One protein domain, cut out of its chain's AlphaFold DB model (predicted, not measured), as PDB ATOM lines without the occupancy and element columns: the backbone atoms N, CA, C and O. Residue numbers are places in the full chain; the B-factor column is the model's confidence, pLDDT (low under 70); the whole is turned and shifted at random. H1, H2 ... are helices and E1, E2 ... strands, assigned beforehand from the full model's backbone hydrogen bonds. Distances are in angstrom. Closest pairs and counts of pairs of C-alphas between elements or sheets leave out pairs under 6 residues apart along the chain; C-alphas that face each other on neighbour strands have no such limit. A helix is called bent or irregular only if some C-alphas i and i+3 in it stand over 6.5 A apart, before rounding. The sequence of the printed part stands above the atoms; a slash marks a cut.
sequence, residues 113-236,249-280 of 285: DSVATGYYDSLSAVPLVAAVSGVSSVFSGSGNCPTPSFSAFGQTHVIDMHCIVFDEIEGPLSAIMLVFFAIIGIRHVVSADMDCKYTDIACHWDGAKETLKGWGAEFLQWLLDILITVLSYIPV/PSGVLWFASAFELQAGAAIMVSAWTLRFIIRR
ATOM      1  N   ASP A 113      44.876  21.558  34.835       66.62
ATOM      2  CA  ASP A 113      43.539  22.143  34.712       66.62
ATOM      3  C   ASP A 113      43.582  23.684  34.744       66.62
ATOM      4  O   ASP A 113      42.906  24.358  33.968       66.62
ATOM      5  N   SER A 114      44.476  24.257  35.561       59.12
ATOM      6  CA  SER A 114      44.702  25.709  35.616       59.12
ATOM      7  C   SER A 114      45.402  26.241  34.360       59.12
ATOM      8  O   SER A 114      45.073  27.326  33.885       59.12
ATOM      9  N   VAL A 115      46.290  25.435  33.758       65.69
ATOM     10  CA  VAL A 115      46.925  25.735  32.461       65.69
ATOM     11  C   VAL A 115      45.904  25.722  31.340       65.69
ATOM     12  O   VAL A 115      45.872  26.638  30.524       65.69
ATOM     13  N   ALA A 116      45.067  24.685  31.298       56.50
ATOM     14  CA  ALA A 116      44.045  24.540  30.273       56.50
ATOM     15  C   ALA A 116      43.027  25.686  30.339       56.50
ATOM     16  O   ALA A 116      42.676  26.245  29.302       56.50
ATOM     17  N   THR A 117      42.620  26.078  31.548       63.31
ATOM     18  CA  THR A 117      41.671  27.179  31.760       63.31
ATOM     19  C   THR A 117      42.293  28.530  31.395       63.31
ATOM     20  O   THR A 117      41.706  29.270  30.613       63.31
ATOM     21  N   GLY A 118      43.520  28.823  31.846       62.88
ATOM     22  CA  GLY A 118      44.209  30.074  31.502       62.88
ATOM     23  C   GLY A 118      44.544  30.202  30.010       62.88
ATOM     24  O   GLY A 118      44.440  31.287  29.435       62.88
ATOM     25  N   TYR A 119      44.883  29.090  29.353       66.50
ATOM     26  CA  TYR A 119      45.079  29.043  27.905       66.50
ATOM     27  C   TYR A 119      43.764  29.253  27.146       66.50
ATOM     28  O   TYR A 119      43.738  29.999  26.171       66.50
ATOM     29  N   TYR A 120      42.665  28.642  27.602       64.00
ATOM     30  CA  TYR A 120      41.342  28.831  27.008       64.00
ATOM     31  C   TYR A 120      40.843  30.275  27.155       64.00
ATOM     32  O   TYR A 120      40.391  30.863  26.171       64.00
ATOM     33  N   ASP A 121      41.006  30.878  28.333       61.81
ATOM     34  CA  ASP A 121      40.655  32.281  28.575       61.81
ATOM     35  C   ASP A 121      41.490  33.217  27.691       61.81
ATOM     36  O   ASP A 121      40.942  34.099  27.024       61.81
ATOM     37  N   SER A 122      42.797  32.959  27.581       62.12
ATOM     38  CA  SER A 122      43.698  33.724  26.710       62.12
ATOM     39  C   SER A 122      43.352  33.566  25.228       62.12
ATOM     40  O   SER A 122      43.376  34.544  24.485       62.12
ATOM     41  N   LEU A 123      42.978  32.360  24.788       58.66
ATOM     42  CA  LEU A 123      42.503  32.113  23.426       58.66
ATOM     43  C   LEU A 123      41.193  32.852  23.142       58.66
ATOM     44  O   LEU A 123      41.043  33.424  22.065       58.66
ATOM     45  N   SER A 124      40.260  32.871  24.094       55.78
ATOM     46  CA  SER A 124      38.968  33.547  23.934       55.78
ATOM     47  C   SER A 124      39.091  35.075  23.836       55.78
ATOM     48  O   SER A 124      38.270  35.715  23.179       55.78
ATOM     49  N   ALA A 125      40.147  35.655  24.419       56.84
ATOM     50  CA  ALA A 125      40.448  37.084  24.352       56.84
ATOM     51  C   ALA A 125      41.035  37.528  22.997       56.84
ATOM     52  O   ALA A 125      41.109  38.726  22.716       56.84
ATOM     53  N   VAL A 126      41.444  36.590  22.131       70.19
ATOM     54  CA  VAL A 126      41.997  36.927  20.817       70.19
ATOM     55  C   VAL A 126      40.858  37.331  19.866       70.19
ATOM     56  O   VAL A 126      39.939  36.539  19.634       70.19
ATOM     57  N   PRO A 127      40.924  38.507  19.210       52.50
ATOM     58  CA  PRO A 127      39.866  38.990  18.312       52.50
ATOM     59  C   PRO A 127      39.582  38.055  17.124       52.50
ATOM     60  O   PRO A 127      38.493  38.065  16.552       52.50
ATOM     61  N   LEU A 128      40.537  37.191  16.773       55.28
ATOM     62  CA  LEU A 128      40.375  36.161  15.752       55.28
ATOM     63  C   LEU A 128      39.456  35.017  16.201       55.28
ATOM     64  O   LEU A 128      38.651  34.528  15.409       55.28
ATOM     65  N   VAL A 129      39.533  34.616  17.471       53.75
ATOM     66  CA  VAL A 129      38.648  33.591  18.042       53.75
ATOM     67  C   VAL A 129      37.224  34.139  18.151       53.75
ATOM     68  O   VAL A 129      36.279  33.445  17.786       53.75
ATOM     69  N   ALA A 130      37.070  35.422  18.486       58.72
ATOM     70  CA  ALA A 130      35.774  36.102  18.453       58.72
ATOM     71  C   ALA A 130      35.146  36.141  17.041       58.72
ATOM     72  O   ALA A 130      33.932  35.977  16.902       58.72
ATOM     73  N   ALA A 131      35.948  36.290  15.979       58.59
ATOM     74  CA  ALA A 131      35.454  36.239  14.599       58.59
ATOM     75  C   ALA A 131      34.949  34.835  14.201       58.59
ATOM     76  O   ALA A 131      33.920  34.714  13.533       58.59
ATOM     77  N   VAL A 132      35.624  33.772  14.659       60.72
ATOM     78  CA  VAL A 132      35.175  32.375  14.480       60.72
ATOM     79  C   VAL A 132      33.856  32.135  15.217       60.72
ATOM     80  O   VAL A 132      32.918  31.565  14.653       60.72
ATOM     81  N   SER A 133      33.746  32.629  16.453       63.50
ATOM     82  CA  SER A 133      32.505  32.573  17.231       63.50
ATOM     83  C   SER A 133      31.364  33.331  16.540       63.50
ATOM     84  O   SER A 133      30.236  32.836  16.514       63.50
ATOM     85  N   GLY A 134      31.659  34.461  15.890       63.50
ATOM     86  CA  GLY A 134      30.703  35.225  15.085       63.50
ATOM     87  C   GLY A 134      30.098  34.418  13.932       63.50
ATOM     88  O   GLY A 134      28.878  34.402  13.778       63.50
ATOM     89  N   VAL A 135      30.907  33.668  13.177       64.50
ATOM     90  CA  VAL A 135      30.405  32.784  12.103       64.50
ATOM     91  C   VAL A 135      29.537  31.662  12.671       64.50
ATOM     92  O   VAL A 135      28.481  31.355  12.121       64.50
ATOM     93  N   SER A 136      29.936  31.083  13.804       62.19
ATOM     94  CA  SER A 136      29.156  30.025  14.452       62.19
ATOM     95  C   SER A 136      27.802  30.518  14.988       62.19
ATOM     96  O   SER A 136      26.840  29.754  15.011       62.19
ATOM     97  N   SER A 137      27.699  31.805  15.340       65.19
ATOM     98  CA  SER A 137      26.467  32.428  15.848       65.19
ATOM     99  C   SER A 137      25.392  32.646  14.777       65.19
ATOM    100  O   SER A 137      24.208  32.748  15.084       65.19
ATOM    101  N   VAL A 138      25.768  32.660  13.495       66.38
ATOM    102  CA  VAL A 138      24.796  32.736  12.390       66.38
ATOM    103  C   VAL A 138      24.025  31.417  12.243       66.38
ATOM    104  O   VAL A 138      22.882  31.410  11.791       66.38
ATOM    105  N   PHE A 139      24.630  30.310  12.678       68.06
ATOM    106  CA  PHE A 139      24.044  28.969  12.651       68.06
ATOM    107  C   PHE A 139      23.625  28.474  14.041       68.06
ATOM    108  O   PHE A 139      23.228  27.320  14.184       68.06
ATOM    109  N   SER A 140      23.693  29.323  15.073       59.09
ATOM    110  CA  SER A 140      23.369  28.924  16.441       59.09
ATOM    111  C   SER A 140      21.854  28.849  16.638       59.09
ATOM    112  O   SER A 140      21.210  29.802  17.074       59.09
ATOM    113  N   GLY A 141      21.285  27.698  16.301       64.44
ATOM    114  CA  GLY A 141      19.897  27.362  16.575       64.44
ATOM    115  C   GLY A 141      19.584  25.950  16.104       64.44
ATOM    116  O   GLY A 141      19.817  25.617  14.948       64.44
ATOM    117  N   SER A 142      19.022  25.122  16.986       62.34
ATOM    118  CA  SER A 142      18.382  23.875  16.568       62.34
ATOM    119  C   SER A 142      17.103  24.243  15.822       62.34
ATOM    120  O   SER A 142      16.152  24.758  16.422       62.34
ATOM    121  N   GLY A 143      17.091  24.055  14.507       68.31
ATOM    122  CA  GLY A 143      15.875  24.247  13.733       68.31
ATOM    123  C   GLY A 143      14.839  23.175  14.064       68.31
ATOM    124  O   GLY A 143      15.185  22.051  14.409       68.31
ATOM    125  N   ASN A 144      13.559  23.517  13.943       79.62
ATOM    126  CA  ASN A 144      12.484  22.527  13.978       79.62
ATOM    127  C   ASN A 144      12.123  22.141  12.545       79.62
ATOM    128  O   ASN A 144      12.030  23.026  11.685       79.62
ATOM    129  N   CYS A 145      11.860  20.852  12.311       79.19
ATOM    130  CA  CYS A 145      11.380  20.387  11.016       79.19
ATOM    131  C   CYS A 145      10.078  21.125  10.649       79.19
ATOM    132  O   CYS A 145       9.113  21.083  11.422       79.19
ATOM    133  N   PRO A 146      10.024  21.838   9.512       78.31
ATOM    134  CA  PRO A 146       8.809  22.506   9.085       78.31
ATOM    135  C   PRO A 146       7.794  21.454   8.632       78.31
ATOM    136  O   PRO A 146       8.054  20.703   7.697       78.31
ATOM    137  N   THR A 147       6.624  21.422   9.272       78.81
ATOM    138  CA  THR A 147       5.522  20.511   8.932       78.81
ATOM    139  C   THR A 147       4.450  21.267   8.139       78.81
ATOM    140  O   THR A 147       3.515  21.819   8.735       78.81
ATOM    141  N   PRO A 148       4.560  21.376   6.799       78.06
ATOM    142  CA  PRO A 148       3.516  22.002   6.007       78.06
ATOM    143  C   PRO A 148       2.258  21.131   6.060       78.06
ATOM    144  O   PRO A 148       2.258  19.960   5.676       78.06
ATOM    145  N   SER A 149       1.165  21.717   6.544       78.31
ATOM    146  CA  SER A 149      -0.157  21.100   6.524       78.31
ATOM    147  C   SER A 149      -1.050  21.840   5.543       78.31
ATOM    148  O   SER A 149      -1.175  23.063   5.632       78.31
ATOM    149  N   PHE A 150      -1.711  21.116   4.648       79.19
ATOM    150  CA  PHE A 150      -2.742  21.687   3.787       79.19
ATOM    151  C   PHE A 150      -4.093  21.054   4.122       79.19
ATOM    152  O   PHE A 150      -4.192  19.864   4.426       79.19
ATOM    153  N   SER A 151      -5.152  21.863   4.099       77.38
ATOM    154  CA  SER A 151      -6.519  21.382   4.287       77.38
ATOM    155  C   SER A 151      -7.193  21.280   2.926       77.38
ATOM    156  O   SER A 151      -7.414  22.290   2.259       77.38
ATOM    157  N   ALA A 152      -7.498  20.057   2.504       67.44
ATOM    158  CA  ALA A 152      -8.255  19.785   1.289       67.44
ATOM    159  C   ALA A 152      -9.436  18.879   1.654       67.44
ATOM    160  O   ALA A 152      -9.295  17.936   2.425       67.44
ATOM    161  N   PHE A 153     -10.624  19.180   1.124       76.12
ATOM    162  CA  PHE A 153     -11.838  18.377   1.345       76.12
ATOM    163  C   PHE A 153     -12.247  18.187   2.822       76.12
ATOM    164  O   PHE A 153     -12.814  17.160   3.187       76.12
ATOM    165  N   GLY A 154     -11.982  19.173   3.686       76.19
ATOM    166  CA  GLY A 154     -12.365  19.112   5.104       76.19
ATOM    167  C   GLY A 154     -11.528  18.145   5.945       76.19
ATOM    168  O   GLY A 154     -11.868  17.913   7.105       76.19
ATOM    169  N   GLN A 155     -10.439  17.603   5.391       73.94
ATOM    170  CA  GLN A 155      -9.414  16.880   6.137       73.94
ATOM    171  C   GLN A 155      -8.070  17.604   6.023       73.94
ATOM    172  O   GLN A 155      -7.726  18.172   4.985       73.94
ATOM    173  N   THR A 156      -7.329  17.635   7.126       75.38
ATOM    174  CA  THR A 156      -6.004  18.254   7.190       75.38
ATOM    175  C   THR A 156      -4.966  17.175   6.939       75.38
ATOM    176  O   THR A 156      -4.852  16.237   7.726       75.38
ATOM    177  N   HIS A 157      -4.223  17.300   5.843       73.81
ATOM    178  CA  HIS A 157      -3.104  16.418   5.538       73.81
ATOM    179  C   HIS A 157      -1.810  17.124   5.932       73.81
ATOM    180  O   HIS A 157      -1.499  18.205   5.429       73.81
ATOM    181  N   VAL A 158      -1.088  16.523   6.874       81.06
ATOM    182  CA  VAL A 158       0.224  16.989   7.325       81.06
ATOM    183  C   VAL A 158       1.288  16.193   6.577       81.06
ATOM    184  O   VAL A 158       1.196  14.968   6.478       81.06
ATOM    185  N   ILE A 159       2.265  16.883   5.990       76.50
ATOM    186  CA  ILE A 159       3.366  16.250   5.263       76.50
ATOM    187  C   ILE A 159       4.553  16.096   6.226       76.50
ATOM    188  O   ILE A 159       5.478  16.900   6.208       76.50
ATOM    189  N   ASP A 160       4.531  15.046   7.049       81.12
ATOM    190  CA  ASP A 160       5.585  14.775   8.051       81.12
ATOM    191  C   ASP A 160       6.652  13.779   7.568       81.12
ATOM    192  O   ASP A 160       7.642  13.517   8.250       81.12
ATOM    193  N   MET A 161       6.479  13.208   6.370       77.44
ATOM    194  CA  MET A 161       7.352  12.137   5.876       77.44
ATOM    195  C   MET A 161       8.808  12.586   5.686       77.44
ATOM    196  O   MET A 161       9.717  11.788   5.896       77.44
ATOM    197  N   HIS A 162       9.043  13.858   5.350       77.06
ATOM    198  CA  HIS A 162      10.399  14.400   5.223       77.06
ATOM    199  C   HIS A 162      11.118  14.461   6.570       77.06
ATOM    200  O   HIS A 162      12.307  14.181   6.611       77.06
ATOM    201  N   CYS A 163      10.413  14.744   7.669       80.06
ATOM    202  CA  CYS A 163      11.025  14.788   8.995       80.06
ATOM    203  C   CYS A 163      11.499  13.396   9.429       80.06
ATOM    204  O   CYS A 163      12.621  13.249   9.888       80.06
ATOM    205  N   ILE A 164      10.673  12.366   9.216       80.88
ATOM    206  CA  ILE A 164      10.980  10.988   9.632       80.88
ATOM    207  C   ILE A 164      12.140  10.404   8.819       80.88
ATOM    208  O   ILE A 164      13.026   9.764   9.374       80.88
ATOM    209  N   VAL A 165      12.140  10.611   7.498       81.75
ATOM    210  CA  VAL A 165      13.228  10.116   6.639       81.75
ATOM    211  C   VAL A 165      14.532  10.840   6.954       81.75
ATOM    212  O   VAL A 165      15.584  10.211   6.942       81.75
ATOM    213  N   PHE A 166      14.464  12.143   7.225       76.25
ATOM    214  CA  PHE A 166      15.647  12.949   7.480       76.25
ATOM    215  C   PHE A 166      16.285  12.655   8.843       76.25
ATOM    216  O   PHE A 166      17.502  12.549   8.906       76.25
ATOM    217  N   ASP A 167      15.483  12.425   9.886       79.88
ATOM    218  CA  ASP A 167      15.954  12.060  11.234       79.88
ATOM    219  C   ASP A 167      16.759  10.742  11.224       79.88
ATOM    220  O   ASP A 167      17.780  10.605  11.894       79.88
ATOM    221  N   GLU A 168      16.373   9.785  10.370       84.19
ATOM    222  CA  GLU A 168      17.100   8.517  10.205       84.19
ATOM    223  C   GLU A 168      18.438   8.688   9.457       84.19
ATOM    224  O   GLU A 168      19.413   7.983   9.732       84.19
ATOM    225  N   ILE A 169      18.510   9.613   8.491       81.94
ATOM    226  CA  ILE A 169      19.716   9.826   7.668       81.94
ATOM    227  C   ILE A 169      20.638  10.925   8.206       81.94
ATOM    228  O   ILE A 169      21.775  11.018   7.744       81.94
ATOM    229  N   GLU A 170      20.192  11.741   9.161       80.06
ATOM    230  CA  GLU A 170      20.973  12.852   9.713       80.06
ATOM    231  C   GLU A 170      22.276  12.351  10.345       80.06
ATOM    232  O   GLU A 170      23.348  12.865  10.034       80.06
ATOM    233  N   GLY A 171      22.216  11.276  11.135       84.44
ATOM    234  CA  GLY A 171      23.392  10.665  11.762       84.44
ATOM    235  C   GLY A 171      24.509  10.276  10.775       84.44
ATOM    236  O   GLY A 171      25.643  10.746  10.923       84.44
ATOM    237  N   PRO A 172      24.248   9.425   9.760       82.25
ATOM    238  CA  PRO A 172      25.275   9.054   8.788       82.25
ATOM    239  C   PRO A 172      25.710  10.231   7.908       82.25
ATOM    240  O   PRO A 172      26.886  10.311   7.547       82.25
ATOM    241  N   LEU A 173      24.800  11.147   7.569       79.31
ATOM    242  CA  LEU A 173      25.109  12.276   6.697       79.31
ATOM    243  C   LEU A 173      26.004  13.312   7.399       79.31
ATOM    244  O   LEU A 173      27.005  13.732   6.812       79.31
ATOM    245  N   SER A 174      25.711  13.636   8.661       81.94
ATOM    246  CA  SER A 174      26.544  14.476   9.535       81.94
ATOM    247  C   SER A 174      27.961  13.905   9.651       81.94
ATOM    248  O   SER A 174      28.941  14.594   9.359       81.94
ATOM    249  N   ALA A 175      28.089  12.608   9.951       79.81
ATOM    250  CA  ALA A 175      29.393  11.959  10.090       79.81
ATOM    251  C   ALA A 175      30.234  12.024   8.800       79.81
ATOM    252  O   ALA A 175      31.432  12.315   8.851       79.81
ATOM    253  N   ILE A 176      29.619  11.788   7.635       81.88
ATOM    254  CA  ILE A 176      30.304  11.869   6.334       81.88
ATOM    255  C   ILE A 176      30.744  13.310   6.042       81.88
ATOM    256  O   ILE A 176      31.877  13.527   5.602       81.88
ATOM    257  N   MET A 177      29.882  14.292   6.310       81.56
ATOM    258  CA  MET A 177      30.196  15.706   6.094       81.56
ATOM    259  C   MET A 177      31.316  16.194   7.013       81.56
ATOM    260  O   MET A 177      32.215  16.904   6.562       81.56
ATOM    261  N   LEU A 178      31.348  15.751   8.269       81.56
ATOM    262  CA  LEU A 178      32.422  16.094   9.201       81.56
ATOM    263  C   LEU A 178      33.774  15.534   8.732       81.56
ATOM    264  O   LEU A 178      34.780  16.248   8.727       81.56
ATOM    265  N   VAL A 179      33.799  14.283   8.257       81.31
ATOM    266  CA  VAL A 179      34.996  13.682   7.643       81.31
ATOM    267  C   VAL A 179      35.437  14.483   6.415       81.31
ATOM    268  O   VAL A 179      36.627  14.750   6.243       81.31
ATOM    269  N   PHE A 180      34.495  14.926   5.586       80.56
ATOM    270  CA  PHE A 180      34.784  15.756   4.420       80.56
ATOM    271  C   PHE A 180      35.387  17.118   4.797       80.56
ATOM    272  O   PHE A 180      36.426  17.507   4.251       80.56
ATOM    273  N   PHE A 181      34.800  17.823   5.766       78.56
ATOM    274  CA  PHE A 181      35.333  19.096   6.247       78.56
ATOM    275  C   PHE A 181      36.707  18.934   6.900       78.56
ATOM    276  O   PHE A 181      37.590  19.761   6.658       78.56
ATOM    277  N   ALA A 182      36.936  17.846   7.638       79.88
ATOM    278  CA  ALA A 182      38.251  17.520   8.180       79.88
ATOM    279  C   ALA A 182      39.291  17.325   7.062       79.88
ATOM    280  O   ALA A 182      40.372  17.913   7.118       79.88
ATOM    281  N   ILE A 183      38.958  16.577   6.006       80.19
ATOM    282  CA  ILE A 183      39.853  16.347   4.860       80.19
ATOM    283  C   ILE A 183      40.205  17.662   4.149       80.19
ATOM    284  O   ILE A 183      41.378  17.907   3.847       80.19
ATOM    285  N   ILE A 184      39.219  18.524   3.887       79.94
ATOM    286  CA  ILE A 184      39.473  19.817   3.237       79.94
ATOM    287  C   ILE A 184      40.276  20.743   4.155       79.94
ATOM    288  O   ILE A 184      41.212  21.389   3.678       79.94
ATOM    289  N   GLY A 185      39.962  20.784   5.452       73.56
ATOM    290  CA  GLY A 185      40.696  21.580   6.436       73.56
ATOM    291  C   GLY A 185      42.173  21.188   6.490       73.56
ATOM    292  O   GLY A 185      43.048  22.039   6.322       73.56
ATOM    293  N   ILE A 186      42.458  19.887   6.601       78.25
ATOM    294  CA  ILE A 186      43.826  19.351   6.571       78.25
ATOM    295  C   ILE A 186      44.511  19.716   5.250       78.25
ATOM    296  O   ILE A 186      45.631  20.225   5.257       78.25
ATOM    297  N   ARG A 187      43.843  19.531   4.104       72.31
ATOM    298  CA  ARG A 187      44.403  19.924   2.802       72.31
ATOM    299  C   ARG A 187      44.767  21.406   2.761       72.31
ATOM    300  O   ARG A 187      45.808  21.757   2.205       72.31
ATOM    301  N   HIS A 188      43.924  22.267   3.322       72.31
ATOM    302  CA  HIS A 188      44.152  23.705   3.298       72.31
ATOM    303  C   HIS A 188      45.403  24.092   4.095       72.31
ATOM    304  O   HIS A 188      46.226  24.862   3.596       72.31
ATOM    305  N   VAL A 189      45.586  23.492   5.274       66.81
ATOM    306  CA  VAL A 189      46.767  23.702   6.125       66.81
ATOM    307  C   VAL A 189      48.021  23.132   5.467       66.81
ATOM    308  O   VAL A 189      49.024  23.829   5.360       66.81
ATOM    309  N   VAL A 190      47.971  21.903   4.950       68.31
ATOM    310  CA  VAL A 190      49.176  21.246   4.416       68.31
ATOM    311  C   VAL A 190      49.581  21.756   3.023       68.31
ATOM    312  O   VAL A 190      50.717  21.587   2.591       68.31
ATOM    313  N   SER A 191      48.694  22.437   2.296       63.66
ATOM    314  CA  SER A 191      49.082  23.155   1.070       63.66
ATOM    315  C   SER A 191      49.861  24.452   1.331       63.66
ATOM    316  O   SER A 191      50.265  25.112   0.375       63.66
ATOM    317  N   ALA A 192      50.024  24.850   2.598       55.19
ATOM    318  CA  ALA A 192      50.630  26.125   2.947       55.19
ATOM    319  C   ALA A 192      52.164  26.112   2.962       55.19
ATOM    320  O   ALA A 192      52.708  27.185   2.719       55.19
ATOM    321  N   ASP A 193      52.815  24.963   3.190       53.91
ATOM    322  CA  ASP A 193      54.277  24.851   3.297       53.91
ATOM    323  C   ASP A 193      54.748  23.391   3.185       53.91
ATOM    324  O   ASP A 193      54.131  22.520   3.796       53.91
ATOM    325  N   MET A 194      55.802  23.124   2.396       52.28
ATOM    326  CA  MET A 194      56.949  22.260   2.751       52.28
ATOM    327  C   MET A 194      57.846  21.984   1.533       52.28
ATOM    328  O   MET A 194      57.565  21.103   0.721       52.28
ATOM    329  N   ASP A 195      58.965  22.706   1.462       55.78
ATOM    330  CA  ASP A 195      60.159  22.319   0.705       55.78
ATOM    331  C   ASP A 195      60.969  21.282   1.530       55.78
ATOM    332  O   ASP A 195      61.348  21.531   2.675       55.78
ATOM    333  N   CYS A 196      61.180  20.074   0.982       47.56
ATOM    334  CA  CYS A 196      61.594  18.857   1.716       47.56
ATOM    335  C   CYS A 196      63.083  18.774   2.157       47.56
ATOM    336  O   CYS A 196      64.008  19.065   1.393       47.56
ATOM    337  N   LYS A 197      63.314  18.130   3.323       50.81
ATOM    338  CA  LYS A 197      64.522  17.333   3.665       50.81
ATOM    339  C   LYS A 197      64.152  15.914   4.159       50.81
ATOM    340  O   LYS A 197      63.065  15.667   4.654       50.81
ATOM    341  N   TYR A 198      65.085  14.969   4.002       43.94
ATOM    342  CA  TYR A 198      64.890  13.508   3.844       43.94
ATOM    343  C   TYR A 198      64.565  12.665   5.111       43.94
ATOM    344  O   TYR A 198      64.657  11.441   5.063       43.94
ATOM    345  N   THR A 199      64.174  13.259   6.244       45.81
ATOM    346  CA  THR A 199      63.677  12.507   7.433       45.81
ATOM    347  C   THR A 199      62.282  12.947   7.882       45.81
ATOM    348  O   THR A 199      61.861  12.632   8.991       45.81
ATOM    349  N   ASP A 200      61.576  13.685   7.030       47.09
ATOM    350  CA  ASP A 200      60.350  14.395   7.373       47.09
ATOM    351  C   ASP A 200      59.101  13.641   6.892       47.09
ATOM    352  O   ASP A 200      58.990  13.260   5.722       47.09
ATOM    353  N   ILE A 201      58.133  13.452   7.791       47.88
ATOM    354  CA  ILE A 201      56.854  12.751   7.546       47.88
ATOM    355  C   ILE A 201      56.048  13.386   6.395       47.88
ATOM    356  O   ILE A 201      55.172  12.758   5.801       47.88
ATOM    357  N   ALA A 202      56.393  14.616   6.032       50.62
ATOM    358  CA  ALA A 202      55.792  15.388   4.964       50.62
ATOM    359  C   ALA A 202      56.158  14.967   3.541       50.62
ATOM    360  O   ALA A 202      55.380  15.229   2.631       50.62
ATOM    361  N   CYS A 203      57.272  14.271   3.310       48.75
ATOM    362  CA  CYS A 203      57.601  13.831   1.947       48.75
ATOM    363  C   CYS A 203      56.767  12.587   1.530       48.75
ATOM    364  O   CYS A 203      56.571  12.324   0.347       48.75
ATOM    365  N   HIS A 204      56.155  11.871   2.491       50.75
ATOM    366  CA  HIS A 204      55.071  10.908   2.221       50.75
ATOM    367  C   HIS A 204      53.730  11.593   1.898       50.75
ATOM    368  O   HIS A 204      52.817  10.956   1.364       50.75
ATOM    369  N   TRP A 205      53.607  12.885   2.205       50.09
ATOM    370  CA  TRP A 205      52.379  13.642   2.026       50.09
ATOM    371  C   TRP A 205      52.181  14.119   0.581       50.09
ATOM    372  O   TRP A 205      51.043  14.307   0.173       50.09
ATOM    373  N   ASP A 206      53.225  14.234  -0.244       58.72
ATOM    374  CA  ASP A 206      53.062  14.612  -1.659       58.72
ATOM    375  C   ASP A 206      52.356  13.524  -2.485       58.72
ATOM    376  O   ASP A 206      51.455  13.829  -3.269       58.72
ATOM    377  N   GLY A 207      52.631  12.245  -2.202       54.06
ATOM    378  CA  GLY A 207      51.847  11.132  -2.753       54.06
ATOM    379  C   GLY A 207      50.396  11.130  -2.251       54.06
ATOM    380  O   GLY A 207      49.467  10.802  -2.996       54.06
ATOM    381  N   ALA A 208      50.168  11.572  -1.008       55.91
ATOM    382  CA  ALA A 208      48.821  11.774  -0.480       55.91
ATOM    383  C   ALA A 208      48.124  12.980  -1.135       55.91
ATOM    384  O   ALA A 208      46.938  12.882  -1.428       55.91
ATOM    385  N   LYS A 209      48.828  14.081  -1.441       58.97
ATOM    386  CA  LYS A 209      48.273  15.253  -2.145       58.97
ATOM    387  C   LYS A 209      47.769  14.874  -3.534       58.97
ATOM    388  O   LYS A 209      46.674  15.300  -3.889       58.97
ATOM    389  N   GLU A 210      48.510  14.085  -4.307       63.38
ATOM    390  CA  GLU A 210      48.075  13.676  -5.654       63.38
ATOM    391  C   GLU A 210      46.901  12.696  -5.605       63.38
ATOM    392  O   GLU A 210      45.911  12.882  -6.320       63.38
ATOM    393  N   THR A 211      46.941  11.740  -4.677       58.06
ATOM    394  CA  THR A 211      45.844  10.784  -4.473       58.06
ATOM    395  C   THR A 211      44.576  11.488  -3.968       58.06
ATOM    396  O   THR A 211      43.487  11.250  -4.480       58.06
ATOM    397  N   LEU A 212      44.705  12.431  -3.029       61.84
ATOM    398  CA  LEU A 212      43.598  13.205  -2.454       61.84
ATOM    399  C   LEU A 212      43.071  14.290  -3.404       61.84
ATOM    400  O   LEU A 212      41.901  14.661  -3.327       61.84
ATOM    401  N   LYS A 213      43.903  14.832  -4.298       64.12
ATOM    402  CA  LYS A 213      43.473  15.822  -5.297       64.12
ATOM    403  C   LYS A 213      42.635  15.170  -6.389       64.12
ATOM    404  O   LYS A 213      41.623  15.759  -6.759       64.12
ATOM    405  N   GLY A 214      43.008  13.962  -6.818       68.38
ATOM    406  CA  GLY A 214      42.169  13.131  -7.683       68.38
ATOM    407  C   GLY A 214      40.871  12.740  -6.981       68.38
ATOM    408  O   GLY A 214      39.789  13.050  -7.469       68.38
ATOM    409  N   TRP A 215      40.964  12.172  -5.776       69.62
ATOM    410  CA  TRP A 215      39.778  11.706  -5.052       69.62
ATOM    411  C   TRP A 215      38.829  12.839  -4.657       69.62
ATOM    412  O   TRP A 215      37.623  12.702  -4.787       69.62
ATOM    413  N   GLY A 216      39.357  13.981  -4.218       71.94
ATOM    414  CA  GLY A 216      38.552  15.127  -3.805       71.94
ATOM    415  C   GLY A 216      37.834  15.815  -4.965       71.94
ATOM    416  O   GLY A 216      36.725  16.292  -4.765       71.94
ATOM    417  N   ALA A 217      38.428  15.868  -6.161       73.31
ATOM    418  CA  ALA A 217      37.769  16.449  -7.332       73.31
ATOM    419  C   ALA A 217      36.637  15.548  -7.845       73.31
ATOM    420  O   ALA A 217      35.531  16.033  -8.072       73.31
ATOM    421  N   GLU A 218      36.902  14.245  -7.951       76.06
ATOM    422  CA  GLU A 218      35.915  13.240  -8.365       76.06
ATOM    423  C   GLU A 218      34.778  13.121  -7.342       76.06
ATOM    424  O   GLU A 218      33.602  13.138  -7.696       76.06
ATOM    425  N   PHE A 219      35.114  13.085  -6.048       77.25
ATOM    426  CA  PHE A 219      34.128  13.045  -4.972       77.25
ATOM    427  C   PHE A 219      33.281  14.317  -4.935       77.25
ATOM    428  O   PHE A 219      32.069  14.231  -4.769       77.25
ATOM    429  N   LEU A 220      33.890  15.493  -5.123       71.31
ATOM    430  CA  LEU A 220      33.164  16.758  -5.169       71.31
ATOM    431  C   LEU A 220      32.234  16.820  -6.388       71.31
ATOM    432  O   LEU A 220      31.080  17.192  -6.221       71.31
ATOM    433  N   GLN A 221      32.685  16.415  -7.581       81.00
ATOM    434  CA  GLN A 221      31.805  16.320  -8.756       81.00
ATOM    435  C   GLN A 221      30.638  15.363  -8.510       81.00
ATOM    436  O   GLN A 221      29.494  15.739  -8.744       81.00
ATOM    437  N   TRP A 222      30.906  14.180  -7.959       82.69
ATOM    438  CA  TRP A 222      29.867  13.217  -7.603       82.69
ATOM    439  C   TRP A 222      28.859  13.789  -6.593       82.69
ATOM    440  O   TRP A 222      27.652  13.610  -6.753       82.69
ATOM    441  N   LEU A 223      29.331  14.530  -5.584       76.12
ATOM    442  CA  LEU A 223      28.470  15.179  -4.594       76.12
ATOM    443  C   LEU A 223      27.631  16.302  -5.214       76.12
ATOM    444  O   LEU A 223      26.444  16.404  -4.915       76.12
ATOM    445  N   LEU A 224      28.225  17.130  -6.079       74.25
ATOM    446  CA  LEU A 224      27.504  18.183  -6.796       74.25
ATOM    447  C   LEU A 224      26.460  17.600  -7.749       74.25
ATOM    448  O   LEU A 224      25.350  18.118  -7.786       74.25
ATOM    449  N   ASP A 225      26.756  16.512  -8.455       82.69
ATOM    450  CA  ASP A 225      25.790  15.846  -9.337       82.69
ATOM    451  C   ASP A 225      24.623  15.240  -8.546       82.69
ATOM    452  O   ASP A 225      23.460  15.366  -8.949       82.69
ATOM    453  N   ILE A 226      24.897  14.640  -7.382       73.06
ATOM    454  CA  ILE A 226      23.847  14.171  -6.466       73.06
ATOM    455  C   ILE A 226      23.029  15.343  -5.938       73.06
ATOM    456  O   ILE A 226      21.800  15.291  -5.960       73.06
ATOM    457  N   LEU A 227      23.688  16.413  -5.497       70.88
ATOM    458  CA  LEU A 227      23.030  17.603  -4.979       70.88
ATOM    459  C   LEU A 227      22.151  18.257  -6.050       70.88
ATOM    460  O   LEU A 227      21.019  18.613  -5.752       70.88
ATOM    461  N   ILE A 228      22.620  18.360  -7.295       73.38
ATOM    462  CA  ILE A 228      21.842  18.868  -8.434       73.38
ATOM    463  C   ILE A 228      20.648  17.955  -8.705       73.38
ATOM    464  O   ILE A 228      19.540  18.448  -8.899       73.38
ATOM    465  N   THR A 229      20.839  16.637  -8.674       78.00
ATOM    466  CA  THR A 229      19.745  15.676  -8.870       78.00
ATOM    467  C   THR A 229      18.674  15.833  -7.787       78.00
ATOM    468  O   THR A 229      17.488  15.916  -8.105       78.00
ATOM    469  N   VAL A 230      19.074  15.958  -6.519       68.75
ATOM    470  CA  VAL A 230      18.155  16.170  -5.390       68.75
ATOM    471  C   VAL A 230      17.488  17.547  -5.462       68.75
ATOM    472  O   VAL A 230      16.270  17.636  -5.349       68.75
ATOM    473  N   LEU A 231      18.245  18.617  -5.710       63.56
ATOM    474  CA  LEU A 231      17.717  19.981  -5.838       63.56
ATOM    475  C   LEU A 231      16.769  20.118  -7.029       63.56
ATOM    476  O   LEU A 231      15.774  20.822  -6.923       63.56
ATOM    477  N   SER A 232      17.021  19.416  -8.138       76.69
ATOM    478  CA  SER A 232      16.109  19.397  -9.289       76.69
ATOM    479  C   SER A 232      14.754  18.756  -8.967       76.69
ATOM    480  O   SER A 232      13.776  18.986  -9.677       76.69
ATOM    481  N   TYR A 233      14.689  17.977  -7.883       80.12
ATOM    482  CA  TYR A 233      13.472  17.349  -7.387       80.12
ATOM    483  C   TYR A 233      12.713  18.225  -6.375       80.12
ATOM    484  O   TYR A 233      11.520  18.010  -6.159       80.12
ATOM    485  N   ILE A 234      13.370  19.225  -5.769       62.44
ATOM    486  CA  ILE A 234      12.752  20.131  -4.793       62.44
ATOM    487  C   ILE A 234      12.317  21.412  -5.523       62.44
ATOM    488  O   ILE A 234      13.170  22.142  -6.029       62.44
ATOM    489  N   PRO A 235      11.013  21.736  -5.590       63.03
ATOM    490  CA  PRO A 235      10.582  23.024  -6.121       63.03
ATOM    491  C   PRO A 235      11.201  24.153  -5.286       63.03
ATOM    492  O   PRO A 235      11.129  24.120  -4.056       63.03
ATOM    493  N   VAL A 236      11.828  25.130  -5.953       56.38
ATOM    494  CA  VAL A 236      12.466  26.276  -5.292       56.38
ATOM    495  C   VAL A 236      11.424  26.983  -4.423       56.38
ATOM    496  O   VAL A 236      10.400  27.415  -4.949       56.38
ATOM    497  N   PRO A 249      15.152  31.308   8.482       74.19
ATOM    498  CA  PRO A 249      13.978  30.578   8.936       74.19
ATOM    499  C   PRO A 249      14.392  29.288   9.652       74.19
ATOM    500  O   PRO A 249      15.336  28.614   9.237       74.19
ATOM    501  N   SER A 250      13.647  28.888  10.685       76.19
ATOM    502  CA  SER A 250      13.950  27.697  11.496       76.19
ATOM    503  C   SER A 250      14.066  26.406  10.678       76.19
ATOM    504  O   SER A 250      14.798  25.505  11.069       76.19
ATOM    505  N   GLY A 251      13.389  26.319   9.529       77.44
ATOM    506  CA  GLY A 251      13.540  25.191   8.609       77.44
ATOM    507  C   GLY A 251      14.919  25.133   7.943       77.44
ATOM    508  O   GLY A 251      15.462  24.050   7.773       77.44
ATOM    509  N   VAL A 252      15.525  26.278   7.621       76.75
ATOM    510  CA  VAL A 252      16.879  26.333   7.039       76.75
ATOM    511  C   VAL A 252      17.925  25.961   8.084       76.75
ATOM    512  O   VAL A 252      18.865  25.238   7.771       76.75
ATOM    513  N   LEU A 253      17.731  26.392   9.334       78.62
ATOM    514  CA  LEU A 253      18.580  25.984  10.456       78.62
ATOM    515  C   LEU A 253      18.503  24.472  10.718       78.62
ATOM    516  O   LEU A 253      19.522  23.867  11.025       78.62
ATOM    517  N   TRP A 254      17.329  23.855  10.532       80.19
ATOM    518  CA  TRP A 254      17.145  22.406  10.688       80.19
ATOM    519  C   TRP A 254      17.892  21.608   9.614       80.19
ATOM    520  O   TRP A 254      18.526  20.602   9.904       80.19
ATOM    521  N   PHE A 255      17.892  22.087   8.368       77.62
ATOM    522  CA  PHE A 255      18.741  21.485   7.341       77.62
ATOM    523  C   PHE A 255      20.227  21.751   7.614       77.62
ATOM    524  O   PHE A 255      21.040  20.844   7.494       77.62
ATOM    525  N   ALA A 256      20.598  22.973   8.001       79.56
ATOM    526  CA  ALA A 256      21.992  23.339   8.245       79.56
ATOM    527  C   ALA A 256      22.641  22.536   9.386       79.56
ATOM    528  O   ALA A 256      23.837  22.244   9.299       79.56
ATOM    529  N   SER A 257      21.871  22.162  10.417       76.19
ATOM    530  CA  SER A 257      22.359  21.318  11.512       76.19
ATOM    531  C   SER A 257      22.700  19.908  11.040       76.19
ATOM    532  O   SER A 257      23.776  19.412  11.359       76.19
ATOM    533  N   ALA A 258      21.872  19.305  10.189       76.44
ATOM    534  CA  ALA A 258      22.101  17.938   9.721       76.44
ATOM    535  C   ALA A 258      23.327  17.776   8.810       76.44
ATOM    536  O   ALA A 258      23.925  16.703   8.735       76.44
ATOM    537  N   PHE A 259      23.727  18.846   8.123       78.94
ATOM    538  CA  PHE A 259      24.966  18.885   7.345       78.94
ATOM    539  C   PHE A 259      26.182  19.322   8.176       78.94
ATOM    540  O   PHE A 259      27.266  19.476   7.613       78.94
ATOM    541  N   GLU A 260      26.017  19.550   9.486       81.75
ATOM    542  CA  GLU A 260      27.064  20.051  10.384       81.75
ATOM    543  C   GLU A 260      27.768  21.295   9.829       81.75
ATOM    544  O   GLU A 260      28.981  21.471   9.978       81.75
ATOM    545  N   LEU A 261      27.028  22.184   9.156       80.88
ATOM    546  CA  LEU A 261      27.633  23.345   8.495       80.88
ATOM    547  C   LEU A 261      28.333  24.264   9.499       80.88
ATOM    548  O   LEU A 261      29.341  24.884   9.161       80.88
ATOM    549  N   GLN A 262      27.848  24.309  10.741       79.69
ATOM    550  CA  GLN A 262      28.483  25.051  11.825       79.69
ATOM    551  C   GLN A 262      29.859  24.468  12.182       79.69
ATOM    552  O   GLN A 262      30.842  25.210  12.240       79.69
ATOM    553  N   ALA A 263      29.955  23.148  12.374       78.69
ATOM    554  CA  ALA A 263      31.222  22.479  12.657       78.69
ATOM    555  C   ALA A 263      32.170  22.545  11.448       78.69
ATOM    556  O   ALA A 263      33.356  22.843  11.597       78.69
ATOM    557  N   GLY A 264      31.642  22.352  10.238       77.12
ATOM    558  CA  GLY A 264      32.391  22.462   8.992       77.12
ATOM    559  C   GLY A 264      32.983  23.849   8.767       77.12
ATOM    560  O   GLY A 264      34.175  23.977   8.484       77.12
ATOM    561  N   ALA A 265      32.181  24.897   8.952       77.62
ATOM    562  CA  ALA A 265      32.645  26.277   8.871       77.62
ATOM    563  C   ALA A 265      33.721  26.567   9.926       77.62
ATOM    564  O   ALA A 265      34.750  27.157   9.594       77.62
ATOM    565  N   ALA A 266      33.539  26.102  11.167       77.25
ATOM    566  CA  ALA A 266      34.543  26.261  12.217       77.25
ATOM    567  C   ALA A 266      35.882  25.611  11.830       77.25
ATOM    568  O   ALA A 266      36.919  26.264  11.941       77.25
ATOM    569  N   ILE A 267      35.860  24.385  11.291       79.19
ATOM    570  CA  ILE A 267      37.059  23.678  10.806       79.19
ATOM    571  C   ILE A 267      37.742  24.451   9.667       79.19
ATOM    572  O   ILE A 267      38.970  24.560   9.637       79.19
ATOM    573  N   MET A 268      36.973  25.017   8.731       76.38
ATOM    574  CA  MET A 268      37.529  25.808   7.625       76.38
ATOM    575  C   MET A 268      38.207  27.080   8.116       76.38
ATOM    576  O   MET A 268      39.337  27.377   7.717       76.38
ATOM    577  N   VAL A 269      37.537  27.824   8.995       77.00
ATOM    578  CA  VAL A 269      38.075  29.084   9.513       77.00
ATOM    579  C   VAL A 269      39.265  28.816  10.432       77.00
ATOM    580  O   VAL A 269      40.261  29.538  10.344       77.00
ATOM    581  N   SER A 270      39.242  27.753  11.245       76.31
ATOM    582  CA  SER A 270      40.399  27.361  12.058       76.31
ATOM    583  C   SER A 270      41.582  26.942  11.188       76.31
ATOM    584  O   SER A 270      42.715  27.308  11.488       76.31
ATOM    585  N   ALA A 271      41.344  26.239  10.077       75.31
ATOM    586  CA  ALA A 271      42.388  25.875   9.119       75.31
ATOM    587  C   ALA A 271      43.003  27.108   8.427       75.31
ATOM    588  O   ALA A 271      44.226  27.210   8.306       75.31
ATOM    589  N   TRP A 272      42.176  28.070   8.006       74.62
ATOM    590  CA  TRP A 272      42.640  29.349   7.445       74.62
ATOM    591  C   TRP A 272      43.433  30.173   8.457       74.62
ATOM    592  O   TRP A 272      44.489  30.722   8.141       74.62
ATOM    593  N   THR A 273      42.942  30.214   9.688       75.81
ATOM    594  CA  THR A 273      43.587  30.889  10.814       75.81
ATOM    595  C   THR A 273      44.943  30.271  11.119       75.81
ATOM    596  O   THR A 273      45.946  30.979  11.181       75.81
ATOM    597  N   LEU A 274      45.002  28.945  11.236       77.81
ATOM    598  CA  LEU A 274      46.238  28.217  11.491       77.81
ATOM    599  C   LEU A 274      47.276  28.496  10.399       77.81
ATOM    600  O   LEU A 274      48.439  28.752  10.703       77.81
ATOM    601  N   ARG A 275      46.848  28.542   9.133       71.19
ATOM    602  CA  ARG A 275      47.708  28.928   8.009       71.19
ATOM    603  C   ARG A 275      48.271  30.344   8.159       71.19
ATOM    604  O   ARG A 275      49.441  30.563   7.851       71.19
ATOM    605  N   PHE A 276      47.458  31.304   8.592       74.25
ATOM    606  CA  PHE A 276      47.914  32.677   8.819       74.25
ATOM    607  C   PHE A 276      48.928  32.758   9.968       74.25
ATOM    608  O   PHE A 276      49.935  33.449   9.839       74.25
ATOM    609  N   ILE A 277      48.693  32.012  11.052       79.25
ATOM    610  CA  ILE A 277      49.586  31.960  12.216       79.25
ATOM    611  C   ILE A 277      50.934  31.339  11.839       79.25
ATOM    612  O   ILE A 277      51.965  31.946  12.108       79.25
ATOM    613  N   ILE A 278      50.939  30.180  11.168       73.25
ATOM    614  CA  ILE A 278      52.175  29.480  10.772       73.25
ATOM    615  C   ILE A 278      53.063  30.382   9.906       73.25
ATOM    616  O   ILE A 278      54.259  30.488  10.160       73.25
ATOM    617  N   ARG A 279      52.475  31.113   8.950       67.38
ATOM    618  CA  ARG A 279      53.209  32.044   8.072       67.38
ATOM    619  C   ARG A 279      53.799  33.256   8.783       67.38
ATOM    620  O   ARG A 279      54.585  33.982   8.183       67.38
ATOM    621  N   ARG A 280      53.387  33.521  10.021       72.38
ATOM    622  CA  ARG A 280      53.809  34.696  10.784       72.38
ATOM    623  C   ARG A 280      54.815  34.362  11.882       72.38
ATOM    624  O   ARG A 280      55.228  35.272  12.592       72.38
TER     625      ARG A 280
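What this domain is: This is residues 113 to 236 and 249 to 280 of the 285 residues of an uncharacterized protein of Kineobactrum salinum (UniProt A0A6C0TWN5). Three helices lie side by side in a row, H2, H6 and the long arm H3b of the bent helix H3, and the longest helix, H4, slants loosely past H3b on its side away from H6. A narrow strand hairpin, E1 and E2, makes one end of the long axis, its residues 151 to 156 sticking out, while residues 113 to 123 of H1 stick out across the line of H2. The printed part has 156 residues with six named helices and two named strands, in the order H1, H2, E1, E2, H3, H4, H5, H6; the class is mostly helix, and the sheet E1 - E2 is antiparallel. The whole is loose, with a radius of gyration of the C-alphas of 21.1 A, and elongated, spanning 76 by 42 by 26 A.

Where its parts are: H1, residues 113 to 124, begins with C-alpha 113 at (43.539, 22.143, 34.712) and is 16.3 A long. H2 is residues 127 to 138, 17.4 A. Strands E1, residues 149 to 152, and E2, residues 155 to 158, are each 9.7 A long. H3, residues 161 to 190, was assigned as one helix by its hydrogen bonds but is bent: C-alphas 168 and 171 are 6.8 A apart. Its arms are H3a, residues 161 to 168, 11.3 A, and H3b, residues 171 to 190, 28.8 A, at a steep tilt of 60 degrees. H4, residues 201 to 233, is 46.1 A long, with a kink of 40 degrees near residue 208; its C-alpha 233 is at (13.472, 17.349, -7.387). H5 is residues 250 to 258, 12.8 A, and H6, residues 261 to 278, 25.4 A, ends with C-alpha 278 at (52.175, 29.480, 10.772).

How they stand to each other: H1 and H2 are close but not clearly touching, about perpendicular at 78 degrees, with C-alphas 123 and 129 closest at 6.8 A. H2 touches H6, opposite ways at a shallow tilt of 16 degrees; the closest C-alphas are Ser 136 and Gln 262, 5.7 A. H6 touches H3b, the same way at 13 degrees, a shallow tilt, with Phe 181 and Gly 264 closest at 5.2 A. H3b and H4 are close but not clearly touching, opposite ways at a steep tilt of 43 degrees, their closest C-alphas, 187 and 209, 7.8 A apart. H5 and H3b only just touch, only at their ends, with 3 pairs of C-alphas within 8 A, the closest Ser 174 and Ala 258 at 5.6 A. In the hairpin E1 and E2, N 150 and O 157 are 3.0 A apart and N 157 and O 150 2.9 A, within hydrogen-bond range. Every O i to N i+4 pair is within that range in H1, H3a, H3b and H6; H2 has 7 of 8, H4 25 of 29 and H5 4 of 5.

The domain as a whole: The C-alphas farthest apart, Gly 154 and Tyr 198, are 77.5 A apart. Residues 237 to 248 are not printed, and C-alphas 236 and 249 are 14.9 A apart across the cut. Of the links that are printed whole, none is long. The mean pLDDT of the printed part is 70.2; 64 residues are under 70, among them 127 to 143 and 189 to 215.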